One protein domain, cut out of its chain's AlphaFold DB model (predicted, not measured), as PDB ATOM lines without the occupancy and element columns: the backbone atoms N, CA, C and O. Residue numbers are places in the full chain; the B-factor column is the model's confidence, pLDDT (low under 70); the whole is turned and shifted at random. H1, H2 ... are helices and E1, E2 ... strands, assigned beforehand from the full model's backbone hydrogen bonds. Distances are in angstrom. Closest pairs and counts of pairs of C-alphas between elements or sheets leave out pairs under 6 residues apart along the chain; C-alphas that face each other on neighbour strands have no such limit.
ATOM      1  N   LEU A   3      -3.117  13.855  11.735       98.69
ATOM      2  CA  LEU A   3      -1.905  14.198  10.999       98.69
ATOM      3  C   LEU A   3      -1.266  15.443  11.606       98.69
ATOM      4  O   LEU A   3      -1.922  16.474  11.672       98.69
ATOM      5  N   LEU A   4       0.001  15.387  12.002       98.69
ATOM      6  CA  LEU A   4       0.771  16.564  12.402       98.69
ATOM      7  C   LEU A   4       1.642  17.057  11.245       98.69
ATOM      8  O   LEU A   4       2.372  16.278  10.649       98.69
ATOM      9  N   VAL A   5       1.630  18.355  10.959       98.62
ATOM     10  CA  VAL A   5       2.546  19.006  10.024       98.62
ATOM     11  C   VAL A   5       3.369  20.056  10.757       98.62
ATOM     12  O   VAL A   5       2.861  20.863  11.542       98.62
ATOM     13  N   THR A   6       4.672  20.037  10.500       97.94
ATOM     14  CA  THR A   6       5.616  21.050  10.967       97.94
ATOM     15  C   THR A   6       6.653  21.329   9.889       97.94
ATOM     16  O   THR A   6       7.038  20.425   9.150       97.94
ATOM     17  N   GLY A   7       7.170  22.551   9.804       96.38
ATOM     18  CA  GLY A   7       8.248  22.795   8.853       96.38
ATOM     19  C   GLY A   7       8.933  24.145   8.945       96.38
ATOM     20  O   GLY A   7       8.791  24.870   9.933       96.38
ATOM     21  N   ASP A   8       9.752  24.419   7.936       94.62
ATOM     22  CA  ASP A   8      10.516  25.651   7.795       94.62
ATOM     23  C   ASP A   8       9.584  26.866   7.671       94.62
ATOM     24  O   ASP A   8       8.518  26.827   7.055       94.62
ATOM     25  N   ARG A   9      10.021  27.974   8.265       92.50
ATOM     26  CA  ARG A   9       9.359  29.273   8.200       92.50
ATOM     27  C   ARG A   9       9.456  29.930   6.834       92.50
ATOM     28  O   ARG A   9       8.668  30.832   6.562       92.50
ATOM     29  N   GLU A  10      10.412  29.496   6.027       94.62
ATOM     30  CA  GLU A  10      10.632  29.999   4.674       94.62
ATOM     31  C   GLU A  10      10.253  28.967   3.601       94.62
ATOM     32  O   GLU A  10      10.545  29.186   2.434       94.62
ATOM     33  N   TRP A  11       9.592  27.861   3.975       95.38
ATOM     34  CA  TRP A  11       9.112  26.875   3.003       95.38
ATOM     35  C   TRP A  11       8.119  27.510   2.024       95.38
ATOM     36  O   TRP A  11       7.095  28.054   2.450       95.38
ATOM     37  N   ASP A  12       8.408  27.405   0.730       94.69
ATOM     38  CA  ASP A  12       7.624  27.982  -0.367       94.69
ATOM     39  C   ASP A  12       7.236  26.954  -1.451       94.69
ATOM     40  O   ASP A  12       6.546  27.284  -2.417       94.69
ATOM     41  N   ARG A  13       7.605  25.684  -1.253       94.50
ATOM     42  CA  ARG A  13       7.359  24.562  -2.167       94.50
ATOM     43  C   ARG A  13       5.965  23.968  -1.986       94.50
ATOM     44  O   ARG A  13       5.797  22.887  -1.417       94.50
ATOM     45  N   THR A  14       4.948  24.695  -2.441       95.12
ATOM     46  CA  THR A  14       3.540  24.258  -2.381       95.12
ATOM     47  C   THR A  14       3.305  22.924  -3.088       95.12
ATOM     48  O   THR A  14       2.552  22.098  -2.582       95.12
ATOM     49  N   ASP A  15       3.981  22.702  -4.218       95.44
ATOM     50  CA  ASP A  15       3.965  21.460  -5.003       95.44
ATOM     51  C   ASP A  15       4.278  20.237  -4.135       95.44
ATOM     52  O   ASP A  15       3.442  19.353  -3.982       95.44
ATOM     53  N   SER A  16       5.425  20.258  -3.453       95.50
ATOM     54  CA  SER A  16       5.868  19.149  -2.599       95.50
ATOM     55  C   SER A  16       4.888  18.820  -1.467       95.50
ATOM     56  O   SER A  16       4.762  17.670  -1.047       95.50
ATOM     57  N   MET A  17       4.183  19.831  -0.952       97.06
ATOM     58  CA  MET A  17       3.218  19.643   0.121       97.06
ATOM     59  C   MET A  17       1.919  19.045  -0.411       97.06
ATOM     60  O   MET A  17       1.377  18.149   0.230       97.06
ATOM     61  N   VAL A  18       1.444  19.500  -1.573       97.31
ATOM     62  CA  VAL A  18       0.284  18.904  -2.253       97.31
ATOM     63  C   VAL A  18       0.554  17.433  -2.558       97.31
ATOM     64  O   VAL A  18      -0.246  16.594  -2.145       97.31
ATOM     65  N   ASP A  19       1.707  17.120  -3.154       96.88
ATOM     66  CA  ASP A  19       2.114  15.744  -3.451       96.88
ATOM     67  C   ASP A  19       2.113  14.882  -2.176       96.88
ATOM     68  O   ASP A  19       1.572  13.779  -2.156       96.88
ATOM     69  N   ALA A  20       2.623  15.415  -1.057       97.50
ATOM     70  CA  ALA A  20       2.616  14.714   0.226       97.50
ATOM     71  C   ALA A  20       1.199  14.420   0.764       97.50
ATOM     72  O   ALA A  20       0.984  13.368   1.375       97.50
ATOM     73  N   PHE A  21       0.234  15.328   0.572       97.56
ATOM     74  CA  PHE A  21      -1.167  15.090   0.940       97.56
ATOM     75  C   PHE A  21      -1.824  14.054   0.016       97.56
ATOM     76  O   PHE A  21      -2.510  13.159   0.511       97.56
ATOM     77  N   GLU A  22      -1.587  14.127  -1.295       96.62
ATOM     78  CA  GLU A  22      -2.109  13.155  -2.265       96.62
ATOM     79  C   GLU A  22      -1.571  11.741  -2.002       96.62
ATOM     80  O   GLU A  22      -2.349  10.783  -1.901       96.62
ATOM     81  N   ASP A  23      -0.260  11.620  -1.777       96.81
ATOM     82  CA  ASP A  23       0.395  10.369  -1.398       96.81
ATOM     83  C   ASP A  23      -0.181   9.801  -0.101       96.81
ATOM     84  O   ASP A  23      -0.362   8.585   0.029       96.81
ATOM     85  N   LEU A  24      -0.489  10.659   0.874       96.81
ATOM     86  CA  LEU A  24      -1.116  10.253   2.129       96.81
ATOM     87  C   LEU A  24      -2.517   9.684   1.890       96.81
ATOM     88  O   LEU A  24      -2.827   8.612   2.420       96.81
ATOM     89  N   PHE A  25      -3.344  10.345   1.078       97.00
ATOM     90  CA  PHE A  25      -4.690   9.862   0.759       97.00
ATOM     91  C   PHE A  25      -4.642   8.491   0.081       97.00
ATOM     92  O   PHE A  25      -5.372   7.584   0.483       97.00
ATOM     93  N   GLY A  26      -3.740   8.315  -0.890       96.50
ATOM     94  CA  GLY A  26      -3.547   7.043  -1.584       96.50
ATOM     95  C   GLY A  26      -2.995   5.944  -0.673       96.50
ATOM     96  O   GLY A  26      -3.542   4.844  -0.628       96.50
ATOM     97  N   THR A  27      -1.946   6.248   0.099       96.31
ATOM     98  CA  THR A  27      -1.252   5.267   0.953       96.31
ATOM     99  C   THR A  27      -2.155   4.726   2.056       96.31
ATOM    100  O   THR A  27      -2.145   3.526   2.330       96.31
ATOM    101  N   TYR A  28      -2.924   5.601   2.704       95.19
ATOM    102  CA  TYR A  28      -3.776   5.223   3.832       95.19
ATOM    103  C   TYR A  28      -5.231   4.968   3.426       95.19
ATOM    104  O   TYR A  28      -6.029   4.571   4.272       95.19
ATOM    105  N   ASN A  29      -5.574   5.153   2.144       95.88
ATOM    106  CA  ASN A  29      -6.932   5.023   1.613       95.88
ATOM    107  C   ASN A  29      -7.959   5.828   2.437       95.88
ATOM    108  O   ASN A  29      -9.012   5.322   2.830       95.88
ATOM    109  N   VAL A  30      -7.614   7.085   2.727       96.38
ATOM    110  CA  VAL A  30      -8.422   8.032   3.511       96.38
ATOM    111  C   VAL A  30      -8.863   9.201   2.641       96.38
ATOM    112  O   VAL A  30      -8.171   9.582   1.697       96.38
ATOM    113  N   LYS A  31     -10.008   9.799   2.967       97.75
ATOM    114  CA  LYS A  31     -10.462  11.049   2.350       97.75
ATOM    115  C   LYS A  31     -10.009  12.247   3.190       97.75
ATOM    116  O   LYS A  31      -9.803  12.090   4.394       97.75
ATOM    117  N   PRO A  32      -9.947  13.463   2.613       97.62
ATOM    118  CA  PRO A  32      -9.644  14.676   3.375       97.62
ATOM    119  C   PRO A  32     -10.506  14.847   4.638       97.62
ATOM    120  O   PRO A  32      -9.987  15.153   5.707       97.62
ATOM    121  N   SER A  33     -11.804  14.541   4.547       97.06
ATOM    122  CA  SER A  33     -12.758  14.624   5.663       97.06
ATOM    123  C   SER A  33     -12.498  13.640   6.808       97.06
ATOM    124  O   SER A  33     -13.069  13.793   7.883       97.06
ATOM    125  N   ASP A  34     -11.676  12.612   6.584       97.75
ATOM    126  CA  ASP A  34     -11.324  11.613   7.597       97.75
ATOM    127  C   ASP A  34     -10.099  12.045   8.421       97.75
ATOM    128  O   ASP A  34      -9.674  11.334   9.340       97.75
ATOM    129  N   ILE A  35      -9.496  13.191   8.084       98.38
ATOM    130  CA  ILE A  35      -8.245  13.681   8.654       98.38
ATOM    131  C   ILE A  35      -8.507  14.900   9.538       98.38
ATOM    132  O   ILE A  35      -9.289  15.789   9.208       98.38
ATOM    133  N   ILE A  36      -7.792  14.948  10.659       98.69
ATOM    134  CA  ILE A  36      -7.628  16.146  11.479       98.69
ATOM    135  C   ILE A  36      -6.175  16.601  11.344       98.69
ATOM    136  O   ILE A  36      -5.255  15.855  11.700       98.69
ATOM    137  N   LEU A  37      -5.969  17.821  10.853       98.75
ATOM    138  CA  LEU A  37      -4.661  18.427  10.637       98.75
ATOM    139  C   LEU A  37      -4.199  19.254  11.851       98.75
ATOM    140  O   LEU A  37      -4.626  20.378  12.091       98.75
ATOM    141  N   ILE A  38      -3.254  18.653  12.560       98.81
ATOM    142  CA  ILE A  38      -2.227  19.140  13.482       98.81
ATOM    143  C   ILE A  38      -1.223  20.176  12.958       98.81
ATOM    144  O   ILE A  38      -0.198  19.740  12.455       98.81
ATOM    145  N   HIS A  39      -1.369  21.493  13.092       98.56
ATOM    146  CA  HIS A  39      -0.234  22.395  12.801       98.56
ATOM    147  C   HIS A  39      -0.202  23.561  13.779       98.56
ATOM    148  O   HIS A  39      -1.083  23.687  14.629       98.56
ATOM    149  N   GLY A  40       0.780  24.462  13.688       96.75
ATOM    150  CA  GLY A  40       0.726  25.616  14.580       96.75
ATOM    151  C   GLY A  40       1.013  26.977  14.005       96.75
ATOM    152  O   GLY A  40       1.553  27.854  14.689       96.75
ATOM    153  N   ASN A  41       0.559  27.170  12.772       95.50
ATOM    154  CA  ASN A  41       0.263  28.501  12.263       95.50
ATOM    155  C   ASN A  41       1.475  29.450  12.293       95.50
ATOM    156  O   ASN A  41       1.355  30.639  12.586       95.50
ATOM    157  N   CYS A  42       2.676  28.909  12.074       92.12
ATOM    158  CA  CYS A  42       3.838  29.731  11.766       92.12
ATOM    159  C   CYS A  42       3.838  30.032  10.265       92.12
ATOM    160  O   CYS A  42       3.250  29.275   9.502       92.12
ATOM    161  N   ARG A  43       4.505  31.107   9.834       94.25
ATOM    162  CA  ARG A  43       4.743  31.340   8.398       94.25
ATOM    163  C   ARG A  43       5.473  30.150   7.754       94.25
ATOM    164  O   ARG A  43       6.056  29.348   8.485       94.25
ATOM    165  N   GLY A  44       5.456  30.068   6.426       96.00
ATOM    166  CA  GLY A  44       6.051  28.957   5.680       96.00
ATOM    167  C   GLY A  44       5.193  27.699   5.776       96.00
ATOM    168  O   GLY A  44       3.967  27.777   5.668       96.00
ATOM    169  N   ALA A  45       5.830  26.556   6.029       97.31
ATOM    170  CA  ALA A  45       5.222  25.232   5.915       97.31
ATOM    171  C   ALA A  45       3.960  25.067   6.770       97.31
ATOM    172  O   ALA A  45       2.954  24.553   6.298       97.31
ATOM    173  N   ASP A  46       3.981  25.531   8.021       97.62
ATOM    174  CA  ASP A  46       2.824  25.405   8.906       97.62
ATOM    175  C   ASP A  46       1.608  26.172   8.360       97.62
ATOM    176  O   ASP A  46       0.490  25.675   8.449       97.62
ATOM    177  N   LYS A  47       1.795  27.388   7.834       97.81
ATOM    178  CA  LYS A  47       0.698  28.195   7.285       97.81
ATOM    179  C   LYS A  47       0.173  27.576   5.994       97.81
ATOM    180  O   LYS A  47      -1.034  27.405   5.868       97.81
ATOM    181  N   MET A  48       1.091  27.182   5.116       98.19
ATOM    182  CA  MET A  48       0.796  26.510   3.854       98.19
ATOM    183  C   MET A  48      -0.009  25.223   4.070       98.19
ATOM    184  O   MET A  48      -1.021  25.019   3.410       98.19
ATOM    185  N   ALA A  49       0.371  24.398   5.049       98.44
ATOM    186  CA  ALA A  49      -0.350  23.168   5.369       98.44
ATOM    187  C   ALA A  49      -1.791  23.442   5.806       98.44
ATOM    188  O   ALA A  49      -2.701  22.734   5.387       98.44
ATOM    189  N   GLY A  50      -1.999  24.478   6.625       98.38
ATOM    190  CA  GLY A  50      -3.338  24.898   7.032       98.38
ATOM    191  C   GLY A  50      -4.190  25.330   5.838       98.38
ATOM    192  O   GLY A  50      -5.308  24.857   5.692       98.38
ATOM    193  N   GLU A  51      -3.638  26.163   4.953       98.38
ATOM    194  CA  GLU A  51      -4.343  26.671   3.766       98.38
ATOM    195  C   GLU A  51      -4.688  25.556   2.766       98.38
ATOM    196  O   GLU A  51      -5.822  25.477   2.294       98.38
ATOM    197  N   ILE A  52      -3.742  24.652   2.484       98.25
ATOM    198  CA  ILE A  52      -3.982  23.472   1.639       98.25
ATOM    199  C   ILE A  52      -5.020  22.555   2.296       98.25
ATOM    200  O   ILE A  52      -5.947  22.100   1.631       98.25
ATOM    201  N   GLY A  53      -4.902  22.302   3.602       98.19
ATOM    202  CA  GLY A  53      -5.837  21.451   4.335       98.19
ATOM    203  C   GLY A  53      -7.266  21.989   4.308       98.19
ATOM    204  O   GLY A  53      -8.191  21.242   3.995       98.19
ATOM    205  N   GLU A  54      -7.446  23.287   4.561       98.12
ATOM    206  CA  GLU A  54      -8.746  23.958   4.455       98.12
ATOM    207  C   GLU A  54      -9.313  23.850   3.034       98.12
ATOM    208  O   GLU A  54     -10.481  23.497   2.863       98.12
ATOM    209  N   PHE A  55      -8.484  24.085   2.010       97.94
ATOM    210  CA  PHE A  55      -8.888  23.970   0.607       97.94
ATOM    211  C   PHE A  55      -9.339  22.549   0.233       97.94
ATOM    212  O   PHE A  55     -10.316  22.379  -0.495       97.94
ATOM    213  N   LEU A  56      -8.660  21.526   0.759       97.06
ATOM    214  CA  LEU A  56      -8.989  20.116   0.535       97.06
ATOM    215  C   LEU A  56     -10.170  19.619   1.391       97.06
ATOM    216  O   LEU A  56     -10.649  18.507   1.171       97.06
ATOM    217  N   GLY A  57     -10.658  20.416   2.349       97.75
ATOM    218  CA  GLY A  57     -11.762  20.048   3.242       97.75
ATOM    219  C   GLY A  57     -11.356  19.187   4.445       97.75
ATOM    220  O   GLY A  57     -12.161  18.390   4.926       97.75
ATOM    221  N   ILE A  58     -10.113  19.321   4.914       98.38
ATOM    222  CA  ILE A  58      -9.592  18.683   6.133       98.38
ATOM    223  C   ILE A  58     -10.028  19.484   7.378       98.38
ATOM    224  O   ILE A  58     -10.086  20.712   7.330       98.38
ATOM    225  N   ASP A  59     -10.291  18.823   8.517       98.50
ATOM    226  CA  ASP A  59     -10.489  19.517   9.807       98.50
ATOM    227  C   ASP A  59      -9.149  20.081  10.310       98.50
ATOM    228  O   ASP A  59      -8.292  19.333  10.783       98.50
ATOM    229  N   VAL A  60      -8.935  21.395  10.198       98.62
ATOM    230  CA  VAL A  60      -7.658  22.040  10.547       98.62
ATOM    231  C   VAL A  60      -7.668  22.582  11.976       98.62
ATOM    232  O   VAL A  60      -8.470  23.437  12.351       98.62
ATOM    233  N   ARG A  61      -6.696  22.138  12.781       98.44
ATOM    234  CA  ARG A  61      -6.461  22.609  14.150       98.44
ATOM    235  C   ARG A  61      -5.122  23.311  14.240       98.44
ATOM    236  O   ARG A  61      -4.059  22.689  14.254       98.44
ATOM    237  N   SER A  62      -5.194  24.631  14.347       97.56
ATOM    238  CA  SER A  62      -4.018  25.484  14.422       97.56
ATOM    239  C   SER A  62      -3.645  25.817  15.873       97.56
ATOM    240  O   SER A  62      -4.486  26.190  16.688       97.56
ATOM    241  N   TYR A  63      -2.359  25.701  16.191       95.69
ATOM    242  CA  TYR A  63      -1.767  26.052  17.482       95.69
ATOM    243  C   TYR A  63      -0.786  27.224  17.319       95.69
ATOM    244  O   TYR A  63       0.420  27.001  17.214       95.69
ATOM    245  N   PRO A  64      -1.246  28.483  17.249       90.81
ATOM    246  CA  PRO A  64      -0.352  29.629  17.119       90.81
ATOM    247  C   PRO A  64       0.561  29.778  18.344       90.81
ATOM    248  O   PRO A  64       0.175  29.505  19.478       90.81
ATOM    249  N   ALA A  65       1.798  30.228  18.121       85.75
ATOM    250  CA  ALA A  65       2.710  30.569  19.210       85.75
ATOM    251  C   ALA A  65       2.507  32.027  19.659       85.75
ATOM    252  O   ALA A  65       2.433  32.946  18.842       85.75
ATOM    253  N   HIS A  66       2.479  32.240  20.971       80.06
ATOM    254  CA  HIS A  66       2.270  33.545  21.595       80.06
ATOM    255  C   HIS A  66       3.608  34.268  21.829       80.06
ATOM    256  O   HIS A  66       4.242  34.161  22.880       80.06
ATOM    257  N   TRP A  67       4.087  34.979  20.804       71.31
ATOM    258  CA  TRP A  67       5.437  35.564  20.788       71.31
ATOM    259  C   TRP A  67       5.603  36.875  21.569       71.31
ATOM    260  O   TRP A  67       6.739  37.242  21.875       71.31
ATOM    261  N   ARG A  68       4.526  37.618  21.843       68.19
ATOM    262  CA  ARG A  68       4.585  38.976  22.417       68.19
ATOM    263  C   ARG A  68       3.796  39.065  23.702       68.19
ATOM    264  O   ARG A  68       2.788  38.382  23.794       68.19
ATOM    265  N   HIS A  69       4.248  39.934  24.612       61.84
ATOM    266  CA  HIS A  69       3.504  40.304  25.810       61.84
ATOM    267  C   HIS A  69       2.396  41.322  25.468       61.84
ATOM    268  O   HIS A  69       2.681  42.257  24.722       61.84
ATOM    269  N   THR A  70       1.174  41.171  25.985       64.69
ATOM    270  CA  THR A  70       0.128  42.212  26.001       64.69
ATOM    271  C   THR A  70      -0.057  42.765  27.416       64.69
ATOM    272  O   THR A  70       0.368  42.140  28.394       64.69
ATOM    273  N   ASP A  71      -0.677  43.941  27.527       60.00
ATOM    274  CA  ASP A  71      -0.908  44.631  28.807       60.00
ATOM    275  C   ASP A  71      -1.944  43.921  29.698       60.00
ATOM    276  O   ASP A  71      -2.001  44.151  30.903       60.00
ATOM    277  N   GLU A  72      -2.735  43.016  29.122       58.12
ATOM    278  CA  GLU A  72      -3.777  42.244  29.815       58.12
ATOM    279  C   GLU A  72      -3.225  41.023  30.559       58.12
ATOM    280  O   GLU A  72      -3.952  40.323  31.265       58.12
ATOM    281  N   CYS A  73      -1.938  40.734  30.403       60.91
ATOM    282  CA  CYS A  73      -1.375  39.503  30.920       60.91
ATOM    283  C   CYS A  73      -0.809  39.642  32.324       60.91
ATOM    284  O   CYS A  73      -0.058  40.564  32.643       60.91
ATOM    285  N   LEU A  74      -1.146  38.648  33.147       60.72
ATOM    286  CA  LEU A  74      -0.697  38.535  34.527       60.72
ATOM    287  C   LEU A  74       0.835  38.506  34.619       60.72
ATOM    288  O   LEU A  74       1.535  38.055  33.714       60.72
ATOM    289  N   LYS A  75       1.367  38.972  35.751       57.12
ATOM    290  CA  LYS A  75       2.814  39.107  36.003       57.12
ATOM    291  C   LYS A  75       3.572  37.766  35.955       57.12
ATOM    292  O   LYS A  75       4.790  37.751  35.809       57.12
ATOM    293  N   ASP A  76       2.847  36.660  36.079       59.16
ATOM    294  CA  ASP A  76       3.277  35.265  35.996       59.16
ATOM    295  C   ASP A  76       2.679  34.524  34.780       59.16
ATOM    296  O   ASP A  76       2.704  33.291  34.727       59.16
ATOM    297  N   CYS A  77       2.166  35.265  33.788       56.38
ATOM    298  CA  CYS A  77       1.561  34.721  32.579       56.38
ATOM    299  C   CYS A  77       2.556  33.832  31.824       56.38
ATOM    300  O   CYS A  77       3.463  34.288  31.125       56.38
ATOM    301  N   ARG A  78       2.356  32.517  31.945       54.38
ATOM    302  CA  ARG A  78       3.121  31.509  31.207       54.38
ATOM    303  C   ARG A  78       2.730  31.434  29.736       54.38
ATOM    304  O   ARG A  78       3.394  30.702  29.008       54.38
ATOM    305  N   GLU A  79       1.685  32.144  29.310       50.81
ATOM    306  CA  GLU A  79       1.183  32.094  27.937       50.81
ATOM    307  C   GLU A  79       1.999  32.967  26.983       50.81
ATOM    308  O   GLU A  79       1.982  32.701  25.791       50.81
ATOM    309  N   MET A  80       2.809  33.921  27.459       58.69
ATOM    310  CA  MET A  80       3.610  34.790  26.581       58.69
ATOM    311  C   MET A  80       5.096  34.564  26.770       58.69
ATOM    312  O   MET A  80       5.808  35.256  27.493       58.69
ATOM    313  N   GLN A  81       5.572  33.534  26.089       58.72
ATOM    314  CA  GLN A  81       6.877  32.956  26.357       58.72
ATOM    315  C   GLN A  81       7.991  33.497  25.468       58.72
ATOM    316  O   GLN A  81       9.079  32.957  25.529       58.72
ATOM    317  N   GLY A  82       7.811  34.534  24.644       62.84
ATOM    318  CA  GLY A  82       8.922  35.068  23.837       62.84
ATOM    319  C   GLY A  82       9.675  33.957  23.082       62.84
ATOM    320  O   GLY A  82       9.083  33.233  22.288       62.84
ATOM    321  N   ARG A  83      10.974  33.755  23.360       63.31
ATOM    322  CA  ARG A  83      11.783  32.684  22.732       63.31
ATOM    323  C   ARG A  83      11.206  31.260  22.930       63.31
ATOM    324  O   ARG A  83      11.105  30.557  21.925       63.31
ATOM    325  N   PRO A  84      10.820  30.805  24.142       78.56
ATOM    326  CA  PRO A  84      10.201  29.487  24.330       78.56
ATOM    327  C   PRO A  84       8.784  29.294  23.764       78.56
ATOM    328  O   PRO A  84       8.319  28.155  23.757       78.56
ATOM    329  N   ALA A  85       8.106  30.328  23.247       82.44
ATOM    330  CA  ALA A  85       6.717  30.206  22.781       82.44
ATOM    331  C   ALA A  85       6.521  29.091  21.740       82.44
ATOM    332  O   ALA A  85       5.578  28.310  21.839       82.44
ATOM    333  N   GLY A  86       7.455  28.951  20.792       84.62
ATOM    334  CA  GLY A  86       7.422  27.859  19.813       84.62
ATOM    335  C   GLY A  86       7.587  26.473  20.446       84.62
ATOM    336  O   GLY A  86       6.845  25.555  20.119       84.62
ATOM    337  N   VAL A  87       8.510  26.327  21.400       88.44
ATOM    338  CA  VAL A  87       8.786  25.049  22.086       88.44
ATOM    339  C   VAL A  87       7.594  24.602  22.938       88.44
ATOM    340  O   VAL A  87       7.278  23.414  23.010       88.44
ATOM    341  N   ILE A  88       6.900  25.544  23.573       88.00
ATOM    342  CA  ILE A  88       5.707  25.243  24.372       88.00
ATOM    343  C   ILE A  88       4.532  24.883  23.495       88.00
ATOM    344  O   ILE A  88       3.878  23.875  23.749       88.00
ATOM    345  N   ARG A  89       4.308  25.653  22.432       91.56
ATOM    346  CA  ARG A  89       3.311  25.329  21.420       91.56
ATOM    347  C   ARG A  89       3.534  23.928  20.853       91.56
ATOM    348  O   ARG A  89       2.587  23.160  20.737       91.56
ATOM    349  N   ASN A  90       4.787  23.580  20.564       94.38
ATOM    350  CA  ASN A  90       5.181  22.248  20.120       94.38
ATOM    351  C   ASN A  90       4.763  21.166  21.124       94.38
ATOM    352  O   ASN A  90       4.150  20.170  20.749       94.38
ATOM    353  N   GLY A  91       5.044  21.376  22.413       94.19
ATOM    354  CA  GLY A  91       4.582  20.477  23.470       94.19
ATOM    355  C   GLY A  91       3.057  20.390  23.560       94.19
ATOM    356  O   GLY A  91       2.524  19.296  23.726       94.19
ATOM    357  N   LYS A  92       2.358  21.517  23.406       94.69
ATOM    358  CA  LYS A  92       0.896  21.591  23.477       94.69
ATOM    359  C   LYS A  92       0.220  20.808  22.351       94.69
ATOM    360  O   LYS A  92      -0.703  20.061  22.642       94.69
ATOM    361  N   MET A  93       0.714  20.897  21.110       96.81
ATOM    362  CA  MET A  93       0.165  20.117  19.987       96.81
ATOM    363  C   MET A  93       0.160  18.613  20.276       96.81
ATOM    364  O   MET A  93      -0.844  17.960  20.018       96.81
ATOM    365  N   LEU A  94       1.243  18.083  20.855       97.69
ATOM    366  CA  LEU A  94       1.352  16.665  21.218       97.69
ATOM    367  C   LEU A  94       0.547  16.314  22.476       97.69
ATOM    368  O   LEU A  94      -0.055  15.252  22.550       97.69
ATOM    369  N   THR A  95       0.528  17.204  23.471       96.81
ATOM    370  CA  THR A  95      -0.182  16.962  24.738       96.81
ATOM    371  C   THR A  95      -1.693  16.926  24.530       96.81
ATOM    372  O   THR A  95      -2.369  16.057  25.071       96.81
ATOM    373  N   ASP A  96      -2.215  17.849  23.724       97.38
ATOM    374  CA  ASP A  96      -3.645  17.944  23.434       97.38
ATOM    375  C   ASP A  96      -4.095  16.890  22.398       97.38
ATOM    376  O   ASP A  96      -5.294  16.677  22.219       97.38
ATOM    377  N   ASN A  97      -3.152  16.229  21.713       97.94
ATOM    378  CA  ASN A  97      -3.418  15.202  20.702       97.94
ATOM    379  C   ASN A  97      -2.497  13.981  20.905       97.94
ATOM    380  O   ASN A  97      -1.588  13.755  20.104       97.94
ATOM    381  N   PRO A  98      -2.708  13.185  21.969       96.69
ATOM    382  CA  PRO A  98      -1.884  12.006  22.263       96.69
ATOM    383  C   PRO A  98      -2.059  10.857  21.250       96.69
ATOM    384  O   PRO A  98      -1.310   9.890  21.279       96.69
ATOM    385  N   ASP A  99      -3.058  10.962  20.382       97.38
ATOM    386  CA  ASP A  99      -3.503  10.018  19.358       97.38
ATOM    387  C   ASP A  99      -3.094  10.451  17.936       97.38
ATOM    388  O   ASP A  99      -3.735  10.066  16.963       97.38
ATOM    389  N   ILE A 100      -2.056  11.287  17.796       98.44
ATOM    390  CA  ILE A 100      -1.442  11.564  16.487       98.44
ATOM    391  C   ILE A 100      -0.853  10.268  15.928       98.44
ATOM    392  O   ILE A 100      -0.073   9.595  16.594       98.44
ATOM    393  N   GLU A 101      -1.201   9.953  14.683       98.06
ATOM    394  CA  GLU A 101      -0.783   8.718  14.010       98.06
ATOM    395  C   GLU A 101       0.413   8.942  13.082       98.06
ATOM    396  O   GLU A 101       1.244   8.053  12.919       98.06
ATOM    397  N   LEU A 102       0.508  10.128  12.477       98.44
ATOM    398  CA  LEU A 102       1.536  10.455  11.495       98.44
ATOM    399  C   LEU A 102       1.963  11.917  11.621       98.44
ATOM    400  O   LEU A 102       1.129  12.806  11.791       98.44
ATOM    401  N   ALA A 103       3.260  12.170  11.473       98.56
ATOM    402  CA  ALA A 103       3.828  13.502  11.347       98.56
ATOM    403  C   ALA A 103       4.544  13.692  10.000       98.56
ATOM    404  O   ALA A 103       5.353  12.859   9.593       98.56
ATOM    405  N   LEU A 104       4.315  14.822   9.336       98.44
ATOM    406  CA  LEU A 104       5.071  15.273   8.169       98.44
ATOM    407  C   LEU A 104       5.949  16.457   8.574       98.44
ATOM    408  O   LEU A 104       5.500  17.396   9.237       98.44
ATOM    409  N   SER A 105       7.218  16.397   8.184       97.94
ATOM    410  CA  SER A 105       8.211  17.428   8.484       97.94
ATOM    411  C   SER A 105       8.817  17.986   7.201       97.94
ATOM    412  O   SER A 105       9.479  17.241   6.488       97.94
ATOM    413  N   PHE A 106       8.621  19.278   6.939       97.50
ATOM    414  CA  PHE A 106       9.075  19.965   5.718       97.50
ATOM    415  C   PHE A 106      10.234  20.904   6.036       97.50
ATOM    416  O   PHE A 106      10.023  21.933   6.684       97.50
ATOM    417  N   HIS A 107      11.466  20.540   5.685       96.12
ATOM    418  CA  HIS A 107      12.637  21.368   5.984       96.12
ATOM    419  C   HIS A 107      13.875  20.880   5.223       96.12
ATOM    420  O   HIS A 107      14.254  19.731   5.380       96.12
ATOM    421  N   THR A 108      14.607  21.750   4.529       92.25
ATOM    422  CA  THR A 108      15.775  21.335   3.724       92.25
ATOM    423  C   THR A 108      16.909  20.716   4.554       92.25
ATOM    424  O   THR A 108      17.574  19.779   4.133       92.25
ATOM    425  N   ASP A 109      17.167  21.251   5.753       90.88
ATOM    426  CA  ASP A 109      18.212  20.731   6.651       90.88
ATOM    427  C   ASP A 109      17.761  20.714   8.122       90.88
ATOM    428  O   ASP A 109      17.882  21.710   8.849       90.88
ATOM    429  N   LEU A 110      17.235  19.572   8.583       90.19
ATOM    430  CA  LEU A 110      16.793  19.405   9.973       90.19
ATOM    431  C   LEU A 110      17.915  19.612  11.002       90.19
ATOM    432  O   LEU A 110      17.617  20.027  12.124       90.19
ATOM    433  N   ALA A 111      19.188  19.388  10.652       87.50
ATOM    434  CA  ALA A 111      20.303  19.590  11.579       87.50
ATOM    435  C   ALA A 111      20.505  21.076  11.918       87.50
ATOM    436  O   ALA A 111      20.955  21.415  13.016       87.50
ATOM    437  N   LYS A 112      20.114  21.976  11.009       88.88
ATOM    438  CA  LYS A 112      20.100  23.431  11.239       88.88
ATOM    439  C   LYS A 112      18.780  23.935  11.826       88.88
ATOM    440  O   LYS A 112      18.694  25.093  12.249       88.88
ATOM    441  N   SER A 113      17.761  23.080  11.908       88.50
ATOM    442  CA  SER A 113      16.435  23.469  12.370       88.50
ATOM    443  C   SER A 113      16.307  23.451  13.891       88.50
ATOM    444  O   SER A 113      16.276  22.402  14.536       88.50
ATOM    445  N   LYS A 114      16.136  24.630  14.498       87.31
ATOM    446  CA  LYS A 114      15.819  24.722  15.934       87.31
ATOM    447  C   LYS A 114      14.369  24.332  16.227       87.31
ATOM    448  O   LYS A 114      14.118  23.609  17.183       87.31
ATOM    449  N   GLY A 115      13.425  24.846  15.434       87.81
ATOM    450  CA  GLY A 115      11.985  24.685  15.665       87.81
ATOM    451  C   GLY A 115      11.459  23.338  15.180       87.81
ATOM    452  O   GLY A 115      10.960  22.551  15.984       87.81
ATOM    453  N   THR A 116      11.615  23.056  13.887       92.12
ATOM    454  CA  THR A 116      11.185  21.794  13.267       92.12
ATOM    455  C   THR A 116      11.961  20.620  13.848       92.12
ATOM    456  O   THR A 116      11.363  19.608  14.202       92.12
ATOM    457  N   GLY A 117      13.271  20.785  14.066       94.56
ATOM    458  CA  GLY A 117      14.095  19.778  14.740       94.56
ATOM    459  C   GLY A 117      13.648  19.487  16.178       94.56
ATOM    460  O   GLY A 117      13.732  18.346  16.628       94.56
ATOM    461  N   ASP A 118      13.120  20.478  16.911       94.81
ATOM    462  CA  ASP A 118      12.514  20.234  18.227       94.81
ATOM    463  C   ASP A 118      11.234  19.408  18.149       94.81
ATOM    464  O   ASP A 118      11.083  18.464  18.923       94.81
ATOM    465  N   MET A 119      10.345  19.720  17.205       96.50
ATOM    466  CA  MET A 119       9.137  18.924  16.994       96.50
ATOM    467  C   MET A 119       9.480  17.489  16.581       96.50
ATOM    468  O   MET A 119       8.981  16.559  17.206       96.50
ATOM    469  N   CYS A 120      10.385  17.298  15.616       97.25
ATOM    470  CA  CYS A 120      10.798  15.968  15.157       97.25
ATOM    471  C   CYS A 120      11.316  15.111  16.319       97.25
ATOM    472  O   CYS A 120      10.823  14.011  16.532       97.25
ATOM    473  N   ARG A 121      12.206  15.655  17.164       96.88
ATOM    474  CA  ARG A 121      12.696  14.947  18.362       96.88
ATOM    475  C   ARG A 121      11.575  14.529  19.317       96.88
ATOM    476  O   ARG A 121      11.685  13.498  19.976       96.88
ATOM    477  N   ARG A 122      10.526  15.345  19.461       97.31
ATOM    478  CA  ARG A 122       9.390  15.044  20.346       97.31
ATOM    479  C   ARG A 122       8.463  13.989  19.749       97.31
ATOM    480  O   ARG A 122       8.029  13.120  20.494       97.31
ATOM    481  N   VAL A 123       8.200  14.065  18.444       97.88
ATOM    482  CA  VAL A 123       7.443  13.066  17.670       97.88
ATOM    483  C   VAL A 123       8.131  11.706  17.760       97.88
ATOM    484  O   VAL A 123       7.511  10.741  18.198       97.88
ATOM    485  N   ASP A 124       9.438  11.664  17.486       97.06
ATOM    486  CA  ASP A 124      10.233  10.435  17.554       97.06
ATOM    487  C   ASP A 124      10.208   9.848  18.983       97.06
ATOM    488  O   ASP A 124      10.017   8.650  19.180       97.06
ATOM    489  N   LYS A 125      10.316  10.698  20.017       97.38
ATOM    490  CA  LYS A 125      10.212  10.276  21.426       97.38
ATOM    491  C   LYS A 125       8.820   9.748  21.801       97.38
ATOM    492  O   LYS A 125       8.717   8.929  22.711       97.38
ATOM    493  N   ALA A 126       7.769  10.242  21.154       96.56
ATOM    494  CA  ALA A 126       6.398   9.792  21.365       96.56
ATOM    495  C   ALA A 126       6.074   8.487  20.612       96.56
ATOM    496  O   ALA A 126       4.997   7.940  20.818       96.56
ATOM    497  N   GLY A 127       6.994   7.977  19.781       97.38
ATOM    498  CA  GLY A 127       6.775   6.769  18.982       97.38
ATOM    499  C   GLY A 127       5.785   6.973  17.833       97.38
ATOM    500  O   GLY A 127       5.143   6.017  17.416       97.38
ATOM    501  N   ILE A 128       5.635   8.214  17.363       98.00
ATOM    502  CA  ILE A 128       4.759   8.571  16.245       98.00
ATOM    503  C   ILE A 128       5.546   8.409  14.941       98.00
ATOM    504  O   ILE A 128       6.676   8.895  14.842       98.00
ATOM    505  N   ASP A 129       4.936   7.785  13.933       97.44
ATOM    506  CA  ASP A 129       5.541   7.667  12.607       97.44
ATOM    507  C   ASP A 129       5.764   9.051  11.996       97.44
ATOM    508  O   ASP A 129       4.889   9.921  12.015       97.44
ATOM    509  N   ARG A 130       6.950   9.266  11.422       97.31
ATOM    510  CA  ARG A 130       7.321  10.548  10.823       97.31
ATOM    511  C   ARG A 130       7.881  10.371   9.422       97.31
ATOM    512  O   ARG A 130       8.777   9.560   9.203       97.31
ATOM    513  N   ARG A 131       7.409  11.203   8.495       97.12
ATOM    514  CA  ARG A 131       7.989  11.373   7.157       97.12
ATOM    515  C   ARG A 131       8.648  12.741   7.046       97.12
ATOM    516  O   ARG A 131       8.183  13.729   7.628       97.12
ATOM    517  N   HIS A 132       9.764  12.786   6.338       96.62
ATOM    518  CA  HIS A 132      10.523  14.003   6.114       96.62
ATOM    519  C   HIS A 132      10.560  14.329   4.627       96.62
ATOM    520  O   HIS A 132      10.753  13.424   3.823       96.62
ATOM    521  N   PHE A 133      10.367  15.604   4.315       95.88
ATOM    522  CA  PHE A 133      10.441  16.171   2.981       95.88
ATOM    523  C   PHE A 133      11.511  17.263   3.002       95.88
ATOM    524  O   PHE A 133      11.423  18.215   3.792       95.88
ATOM    525  N   ASP A 134      12.527  17.068   2.174       91.19
ATOM    526  CA  ASP A 134      13.594  18.005   1.844       91.19
ATOM    527  C   ASP A 134      13.426  18.511   0.395       91.19
ATOM    528  O   ASP A 134      12.484  18.113  -0.296       91.19
TER     529      ASP A 134
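What this domain is: This is residues 3 to 134 of the 135 residues of an uncharacterized protein of marine sediment metagenome (UniProt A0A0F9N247). A twisted sheet of five parallel strands makes the core, covered by H1 and H2 on one face and by H3 and H4 on the other, in three layers. The long loop between E3 and H3 reaches away from this body, and its residues 71 to 76 stick out. The printed part has 132 residues with four named helices and five named strands, along the chain E1 H1 E2 H2 E3 H3 E4 H4 E5; the class is mixed, and the sheet's order is E3 E2 E1 E4 E5. The whole is compact, with a radius of gyration of the C-alphas of 14.9 A, and spans 50 by 31 by 29 A.

How they stand to each other: E1, residues 3 to 7, has two parallel neighbours: E2, residues 36 to 39, with N 5 and O 38 at 2.7 A, and E4, residues 102 to 106, with N 4 and O 102 at 2.8 A. The edge strands are E3, residues 59 to 62, parallel to E2 with N 37 and O 59 at 2.8 A, and E5, residues 129 to 133, parallel to E4 with N 103 and O 129 at 2.8 A. H1, residues 14 to 28, is over E4; H2, residues 45 to 56, is over E2 on the same face. H1 and H2 only just touch, with 3 pairs of C-alphas within 8 A, the closest Thr 14 and Met 48 at 7.2 A. On the opposite face H3, residues 85 to 95, touches H4, residues 115 to 126, the closest C-alphas being Asn 90 and Met 119 at 6.0 A. Every O i to N i+4 pair is within hydrogen-bond range in H1, H2 and H4, and 6 of 7 in H3.

Where its parts are: E1 begins at C-alpha 3 (-1.905, 14.198, 10.999). H1 measures 21.3 A and H4 16.9 A. E5 ends at C-alpha 133 (10.441, 16.171, 2.981).

The domain as a whole: The C-alphas farthest apart, Gly 26 and Lys 75, are 49.8 A apart. The printed part has no cut. The link E3 to H3 is long, and residues 68 to 83 have pLDDT under 70.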